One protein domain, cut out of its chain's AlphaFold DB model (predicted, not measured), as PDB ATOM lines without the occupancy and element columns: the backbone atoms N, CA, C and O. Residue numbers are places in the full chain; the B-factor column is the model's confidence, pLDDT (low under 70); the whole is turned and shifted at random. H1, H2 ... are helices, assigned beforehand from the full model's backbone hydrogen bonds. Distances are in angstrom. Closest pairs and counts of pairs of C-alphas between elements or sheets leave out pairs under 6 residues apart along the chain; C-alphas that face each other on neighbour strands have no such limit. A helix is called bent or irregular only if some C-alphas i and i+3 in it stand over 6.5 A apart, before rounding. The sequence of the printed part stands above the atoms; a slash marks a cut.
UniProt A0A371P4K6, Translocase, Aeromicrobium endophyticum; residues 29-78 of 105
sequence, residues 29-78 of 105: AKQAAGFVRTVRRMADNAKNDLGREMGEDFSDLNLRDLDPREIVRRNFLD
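What this domain is: This is residues 29 to 78 of the 105 residues of the protein "Translocase" of Aeromicrobium endophyticum (UniProt A0A371P4K6). A long straight helix, H1, makes one arm of a flat, open V; after residue 53 the backbone turns through the short H2 and folds back as an unnamed stretch, residues 59 to 67, leading to H3, with empty space between H1 and H3. The printed part has 50 residues with three named helices, H1, H2 and H3 in that order, no named strand, and is all helix. It is only just loose, close to extended, with a radius of gyration of the C-alphas of 14.1 A and spans of 36 by 32 by 6 A.

How they stand to each other: H1, residues 29 to 53, and H2, residues 55 to 58, are close but not clearly touching; their closest C-alphas, of Gly 51 and Phe 58, are 7.0 A apart. H3, residues 68 to 77, is apart from both. In H1 and H3 every O i to N i+4 pair is within hydrogen-bond range; H2 is too short for such a pair, and its one O i to N i+3 pair is not within range.

Where its parts are: H1 begins at C-alpha 29 (0.894, -7.755, 47.259) and is 36.2 A long. H2 is only just irregular, with C-alphas 55 and 58 6.9 A apart. H3, 13.8 A long, ends at C-alpha 77 (0.896, 4.712, 25.091).

The domain as a whole: The farthest C-alphas, of Ala 29 and Glu 56, are 38.6 A apart. The printed part has no cut and no long link. The pLDDT is under 70 at residues 54 to 66 and 78.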
ATOM      1  N   ALA A  29       0.144  -8.058  48.475       94.12
ATOM      2  CA  ALA A  29       0.894  -7.755  47.259       94.12
ATOM      3  C   ALA A  29       2.109  -8.682  47.088       94.12
ATOM      4  O   ALA A  29       2.366  -9.172  45.987       94.12
ATOM      5  N   LYS A  30       2.841  -8.977  48.173       96.25
ATOM      6  CA  LYS A  30       3.957  -9.938  48.149       96.25
ATOM      7  C   LYS A  30       3.483 -11.345  47.795       96.25
ATOM      8  O   LYS A  30       4.122 -11.999  46.971       96.25
ATOM      9  N   GLN A  31       2.368 -11.793  48.373       96.38
ATOM     10  CA  GLN A  31       1.784 -13.106  48.078       96.38
ATOM     11  C   GLN A  31       1.350 -13.207  46.611       96.38
ATOM     12  O   GLN A  31       1.763 -14.134  45.914       96.38
ATOM     13  N   ALA A  32       0.615 -12.213  46.107       96.62
ATOM     14  CA  ALA A  32       0.208 -12.140  44.707       96.62
ATOM     15  C   ALA A  32       1.422 -12.121  43.765       96.62
ATOM     16  O   ALA A  32       1.475 -12.868  42.790       96.62
ATOM     17  N   ALA A  33       2.454 -11.337  44.085       96.12
ATOM     18  CA  ALA A  33       3.677 -11.291  43.293       96.12
ATOM     19  C   ALA A  33       4.462 -12.617  43.328       96.12
ATOM     20  O   ALA A  33       5.154 -12.953  42.366       96.12
ATOM     21  N   GLY A  34       4.394 -13.371  44.426       97.19
ATOM     22  CA  GLY A  34       4.936 -14.729  44.517       97.19
ATOM     23  C   GLY A  34       4.154 -15.717  43.649       97.19
ATOM     24  O   GLY A  34       4.751 -16.485  42.890       97.19
ATOM     25  N   PHE A  35       2.824 -15.637  43.690       97.38
ATOM     26  CA  PHE A  35       1.934 -16.445  42.860       97.38
ATOM     27  C   PHE A  35       2.177 -16.201  41.367       97.38
ATOM     28  O   PHE A  35       2.462 -17.143  40.633       97.38
ATOM     29  N   VAL A  36       2.198 -14.937  40.930       96.31
ATOM     30  CA  VAL A  36       2.470 -14.565  39.530       96.31
ATOM     31  C   VAL A  36       3.827 -15.096  39.063       96.31
ATOM     32  O   VAL A  36       3.935 -15.631  37.961       96.31
ATOM     33  N   ARG A  37       4.874 -15.014  39.898       95.81
ATOM     34  CA  ARG A  37       6.190 -15.592  39.565       95.81
ATOM     35  C   ARG A  37       6.134 -17.107  39.398       95.81
ATOM     36  O   ARG A  37       6.841 -17.642  38.550       95.81
ATOM     37  N   THR A  38       5.330 -17.784  40.207       96.50
ATOM     38  CA  THR A  38       5.169 -19.242  40.153       96.50
ATOM     39  C   THR A  38       4.433 -19.653  38.883       96.50
ATOM     40  O   THR A  38       4.924 -20.501  38.146       96.50
ATOM     41  N   VAL A  39       3.320 -18.981  38.576       96.31
ATOM     42  CA  VAL A  39       2.565 -19.179  37.330       96.31
ATOM     43  C   VAL A  39       3.450 -18.921  36.112       96.31
ATOM     44  O   VAL A  39       3.481 -19.743  35.203       96.31
ATOM     45  N   ARG A  40       4.238 -17.837  36.116       92.25
ATOM     46  CA  ARG A  40       5.192 -17.544  35.038       92.25
ATOM     47  C   ARG A  40       6.199 -18.677  34.838       92.25
ATOM     48  O   ARG A  40       6.371 -19.124  33.715       92.25
ATOM     49  N   ARG A  41       6.817 -19.179  35.914       94.88
ATOM     50  CA  ARG A  41       7.752 -20.317  35.831       94.88
ATOM     51  C   ARG A  41       7.079 -21.571  35.281       94.88
ATOM     52  O   ARG A  41       7.689 -22.284  34.497       94.88
ATOM     53  N   MET A  42       5.840 -21.841  35.686       94.81
ATOM     54  CA  MET A  42       5.077 -22.985  35.187       94.81
ATOM     55  C   MET A  42       4.780 -22.853  33.689       94.81
ATOM     56  O   MET A  42       4.985 -23.812  32.952       94.81
ATOM     57  N   ALA A  43       4.370 -21.667  33.233       90.50
ATOM     58  CA  ALA A  43       4.156 -21.379  31.817       90.50
ATOM     59  C   ALA A  43       5.456 -21.491  31.001       90.50
ATOM     60  O   ALA A  43       5.454 -22.108  29.938       90.50
ATOM     61  N   ASP A  44       6.568 -20.956  31.517       89.38
ATOM     62  CA  ASP A  44       7.886 -21.048  30.880       89.38
ATOM     63  C   ASP A  44       8.341 -22.515  30.757       89.38
ATOM     64  O   ASP A  44       8.817 -22.929  29.701       89.38
ATOM     65  N   ASN A  45       8.153 -23.324  31.804       90.94
ATOM     66  CA  ASN A  45       8.477 -24.752  31.781       90.94
ATOM     67  C   ASN A  45       7.615 -25.514  30.770       90.94
ATOM     68  O   ASN A  45       8.168 -26.217  29.932       90.94
ATOM     69  N   ALA A  46       6.295 -25.314  30.793       88.06
ATOM     70  CA  ALA A  46       5.387 -25.945  29.840       88.06
ATOM     71  C   ALA A  46       5.764 -25.579  28.397       88.06
ATOM     72  O   ALA A  46       5.896 -26.457  27.553       88.06
ATOM     73  N   LYS A  47       6.040 -24.297  28.121       82.88
ATOM     74  CA  LYS A  47       6.533 -23.840  26.814       82.88
ATOM     75  C   LYS A  47       7.815 -24.569  26.394       82.88
ATOM     76  O   LYS A  47       7.943 -24.950  25.233       82.88
ATOM     77  N   ASN A  48       8.757 -24.760  27.317       84.88
ATOM     78  CA  ASN A  48      10.003 -25.479  27.044       84.88
ATOM     79  C   ASN A  48       9.773 -26.979  26.807       84.88
ATOM     80  O   ASN A  48      10.488 -27.578  26.010       84.88
ATOM     81  N   ASP A  49       8.810 -27.597  27.490       84.88
ATOM     82  CA  ASP A  49       8.433 -29.003  27.294       84.88
ATOM     83  C   ASP A  49       7.777 -29.204  25.920       84.88
ATOM     84  O   ASP A  49       8.258 -30.004  25.118       84.88
ATOM     85  N   LEU A  50       6.777 -28.379  25.592       81.00
ATOM     86  CA  LEU A  50       6.109 -28.347  24.285       81.00
ATOM     87  C   LEU A  50       7.097 -28.101  23.133       81.00
ATOM     88  O   LEU A  50       7.066 -28.810  22.130       81.00
ATOM     89  N   GLY A  51       8.014 -27.140  23.292       78.56
ATOM     90  CA  GLY A  51       9.034 -26.841  22.283       78.56
ATOM     91  C   GLY A  51      10.061 -27.961  22.080       78.56
ATOM     92  O   GLY A  51      10.667 -28.045  21.016       78.56
ATOM     93  N   ARG A  52      10.260 -28.835  23.076       77.50
ATOM     94  CA  ARG A  52      11.145 -30.006  22.965       77.50
ATOM     95  C   ARG A  52      10.467 -31.194  22.292       77.50
ATOM     96  O   ARG A  52      11.145 -31.934  21.587       77.50
ATOM     97  N   GLU A  53       9.170 -31.384  22.519       72.75
ATOM     98  CA  GLU A  53       8.427 -32.547  22.019       72.75
ATOM     99  C   GLU A  53       7.825 -32.348  20.624       72.75
ATOM    100  O   GLU A  53       7.748 -33.312  19.868       72.75
ATOM    101  N   MET A  54       7.414 -31.129  20.259       67.44
ATOM    102  CA  MET A  54       6.674 -30.895  19.007       67.44
ATOM    103  C   MET A  54       7.508 -30.295  17.867       67.44
ATOM    104  O   MET A  54       7.009 -30.186  16.752       67.44
ATOM    105  N   GLY A  55       8.781 -29.956  18.099       68.06
ATOM    106  CA  GLY A  55       9.650 -29.407  17.053       68.06
ATOM    107  C   GLY A  55       9.142 -28.083  16.456       68.06
ATOM    108  O   GLY A  55       8.314 -27.391  17.044       68.06
ATOM    109  N   GLU A  56       9.682 -27.713  15.292       60.94
ATOM    110  CA  GLU A  56       9.539 -26.402  14.626       60.94
ATOM    111  C   GLU A  56       8.082 -25.973  14.334       60.94
ATOM    112  O   GLU A  56       7.836 -24.786  14.120       60.94
ATOM    113  N   ASP A  57       7.110 -26.885  14.426       58.38
ATOM    114  CA  ASP A  57       5.688 -26.673  14.110       58.38
ATOM    115  C   ASP A  57       4.953 -25.709  15.074       58.38
ATOM    116  O   ASP A  57       3.895 -25.180  14.740       58.38
ATOM    117  N   PHE A  58       5.512 -25.410  16.259       60.16
ATOM    118  CA  PHE A  58       4.982 -24.383  17.182       60.16
ATOM    119  C   PHE A  58       5.538 -22.970  16.934       60.16
ATOM    120  O   PHE A  58       5.065 -22.008  17.541       60.16
ATOM    121  N   SER A  59       6.539 -22.830  16.059       58.62
ATOM    122  CA  SER A  59       7.211 -21.552  15.759       58.62
ATOM    123  C   SER A  59       6.291 -20.534  15.079       58.62
ATOM    124  O   SER A  59       6.514 -19.331  15.217       58.62
ATOM    125  N   ASP A  60       5.248 -21.012  14.391       60.19
ATOM    126  CA  ASP A  60       4.242 -20.182  13.715       60.19
ATOM    127  C   ASP A  60       3.214 -19.563  14.681       60.19
ATOM    128  O   ASP A  60       2.559 -18.570  14.353       60.19
ATOM    129  N   LEU A  61       3.095 -20.082  15.910       61.12
ATOM    130  CA  LEU A  61       2.314 -19.429  16.959       61.12
ATOM    131  C   LEU A  61       3.150 -18.299  17.565       61.12
ATOM    132  O   LEU A  61       4.072 -18.506  18.356       61.12
ATOM    133  N   ASN A  62       2.819 -17.069  17.179       59.31
ATOM    134  CA  ASN A  62       3.570 -15.864  17.510       59.31
ATOM    135  C   ASN A  62       3.456 -15.506  19.009       59.31
ATOM    136  O   ASN A  62       2.676 -14.655  19.426       59.31
ATOM    137  N   LEU A  63       4.258 -16.153  19.858       62.03
ATOM    138  CA  LEU A  63       4.250 -15.956  21.317       62.03
ATOM    139  C   LEU A  63       4.563 -14.522  21.770       62.03
ATOM    140  O   LEU A  63       4.348 -14.187  22.935       62.03
ATOM    141  N   ARG A  64       5.095 -13.689  20.872       64.12
ATOM    142  CA  ARG A  64       5.383 -12.271  21.118       64.12
ATOM    143  C   ARG A  64       4.118 -11.428  21.226       64.12
ATOM    144  O   ARG A  64       4.103 -10.502  22.026       64.12
ATOM    145  N   ASP A  65       3.054 -11.798  20.517       66.31
ATOM    146  CA  ASP A  65       1.782 -11.069  20.570       66.31
ATOM    147  C   ASP A  65       1.065 -11.233  21.921       66.31
ATOM    148  O   ASP A  65       0.192 -10.441  22.271       66.31
ATOM    149  N   LEU A  66       1.467 -12.228  22.717       69.44
ATOM    150  CA  LEU A  66       0.965 -12.463  24.070       69.44
ATOM    151  C   LEU A  66       1.840 -11.815  25.158       69.44
ATOM    152  O   LEU A  66       1.586 -12.041  26.344       69.44
ATOM    153  N   ASP A  67       2.867 -11.027  24.812       78.19
ATOM    154  CA  ASP A  67       3.683 -10.362  25.829       78.19
ATOM    155  C   ASP A  67       2.830  -9.318  26.580       78.19
ATOM    156  O   ASP A  67       2.385  -8.324  25.991       78.19
ATOM    157  N   PRO A  68       2.613  -9.481  27.900       72.44
ATOM    158  CA  PRO A  68       1.808  -8.546  28.679       72.44
ATOM    159  C   PRO A  68       2.364  -7.118  28.637       72.44
ATOM    160  O   PRO A  68       1.607  -6.160  28.783       72.44
ATOM    161  N   ARG A  69       3.673  -6.941  28.409       81.25
ATOM    162  CA  ARG A  69       4.278  -5.616  28.262       81.25
ATOM    163  C   ARG A  69       3.814  -4.916  26.991       81.25
ATOM    164  O   ARG A  69       3.675  -3.697  27.000       81.25
ATOM    165  N   GLU A  70       3.583  -5.660  25.917       81.12
ATOM    166  CA  GLU A  70       3.096  -5.115  24.656       81.12
ATOM    167  C   GLU A  70       1.619  -4.723  24.749       81.12
ATOM    168  O   GLU A  70       1.257  -3.652  24.270       81.12
ATOM    169  N   ILE A  71       0.805  -5.506  25.466       78.75
ATOM    170  CA  ILE A  71      -0.598  -5.177  25.767       78.75
ATOM    171  C   ILE A  71      -0.683  -3.889  26.589       78.75
ATOM    172  O   ILE A  71      -1.383  -2.955  26.215       78.75
ATOM    173  N   VAL A  72       0.091  -3.793  27.676       82.38
ATOM    174  CA  VAL A  72       0.149  -2.572  28.493       82.38
ATOM    175  C   VAL A  72       0.651  -1.398  27.654       82.38
ATOM    176  O   VAL A  72       0.062  -0.328  27.664       82.38
ATOM    177  N   ARG A  73       1.708  -1.577  26.863       83.12
ATOM    178  CA  ARG A  73       2.212  -0.505  26.002       83.12
ATOM    179  C   ARG A  73       1.135   0.002  25.036       83.12
ATOM    180  O   ARG A  73       0.956   1.208  24.953       83.12
ATOM    181  N   ARG A  74       0.410  -0.898  24.368       76.38
ATOM    182  CA  ARG A  74      -0.661  -0.545  23.425       76.38
ATOM    183  C   ARG A  74      -1.839   0.144  24.123       76.38
ATOM    184  O   ARG A  74      -2.363   1.122  23.620       76.38
ATOM    185  N   ASN A  75      -2.220  -0.300  25.319       77.50
ATOM    186  CA  ASN A  75      -3.321   0.303  26.078       77.50
ATOM    187  C   ASN A  75      -2.974   1.615  26.802       77.50
ATOM    188  O   ASN A  75      -3.889   2.334  27.177       77.50
ATOM    189  N   PHE A  76      -1.697   1.907  27.067       75.38
ATOM    190  CA  PHE A  76      -1.294   3.093  27.840       75.38
ATOM    191  C   PHE A  76      -0.529   4.143  27.024       75.38
ATOM    192  O   PHE A  76      -0.560   5.308  27.402       75.38
ATOM    193  N   LEU A  77       0.186   3.759  25.959       72.00
ATOM    194  CA  LEU A  77       0.896   4.712  25.091       72.00
ATOM    195  C   LEU A  77       0.070   5.143  23.877       72.00
ATOM    196  O   LEU A  77       0.282   6.248  23.389       72.00
ATOM    197  N   ASP A  78      -0.848   4.298  23.399       65.19
ATOM    198  CA  ASP A  78      -1.629   4.592  22.190       65.19
ATOM    199  C   ASP A  78      -3.030   5.170  22.506       65.19
ATOM    200  O   ASP A  78      -3.760   5.539  21.590       65.19
TER     201      ASP A  78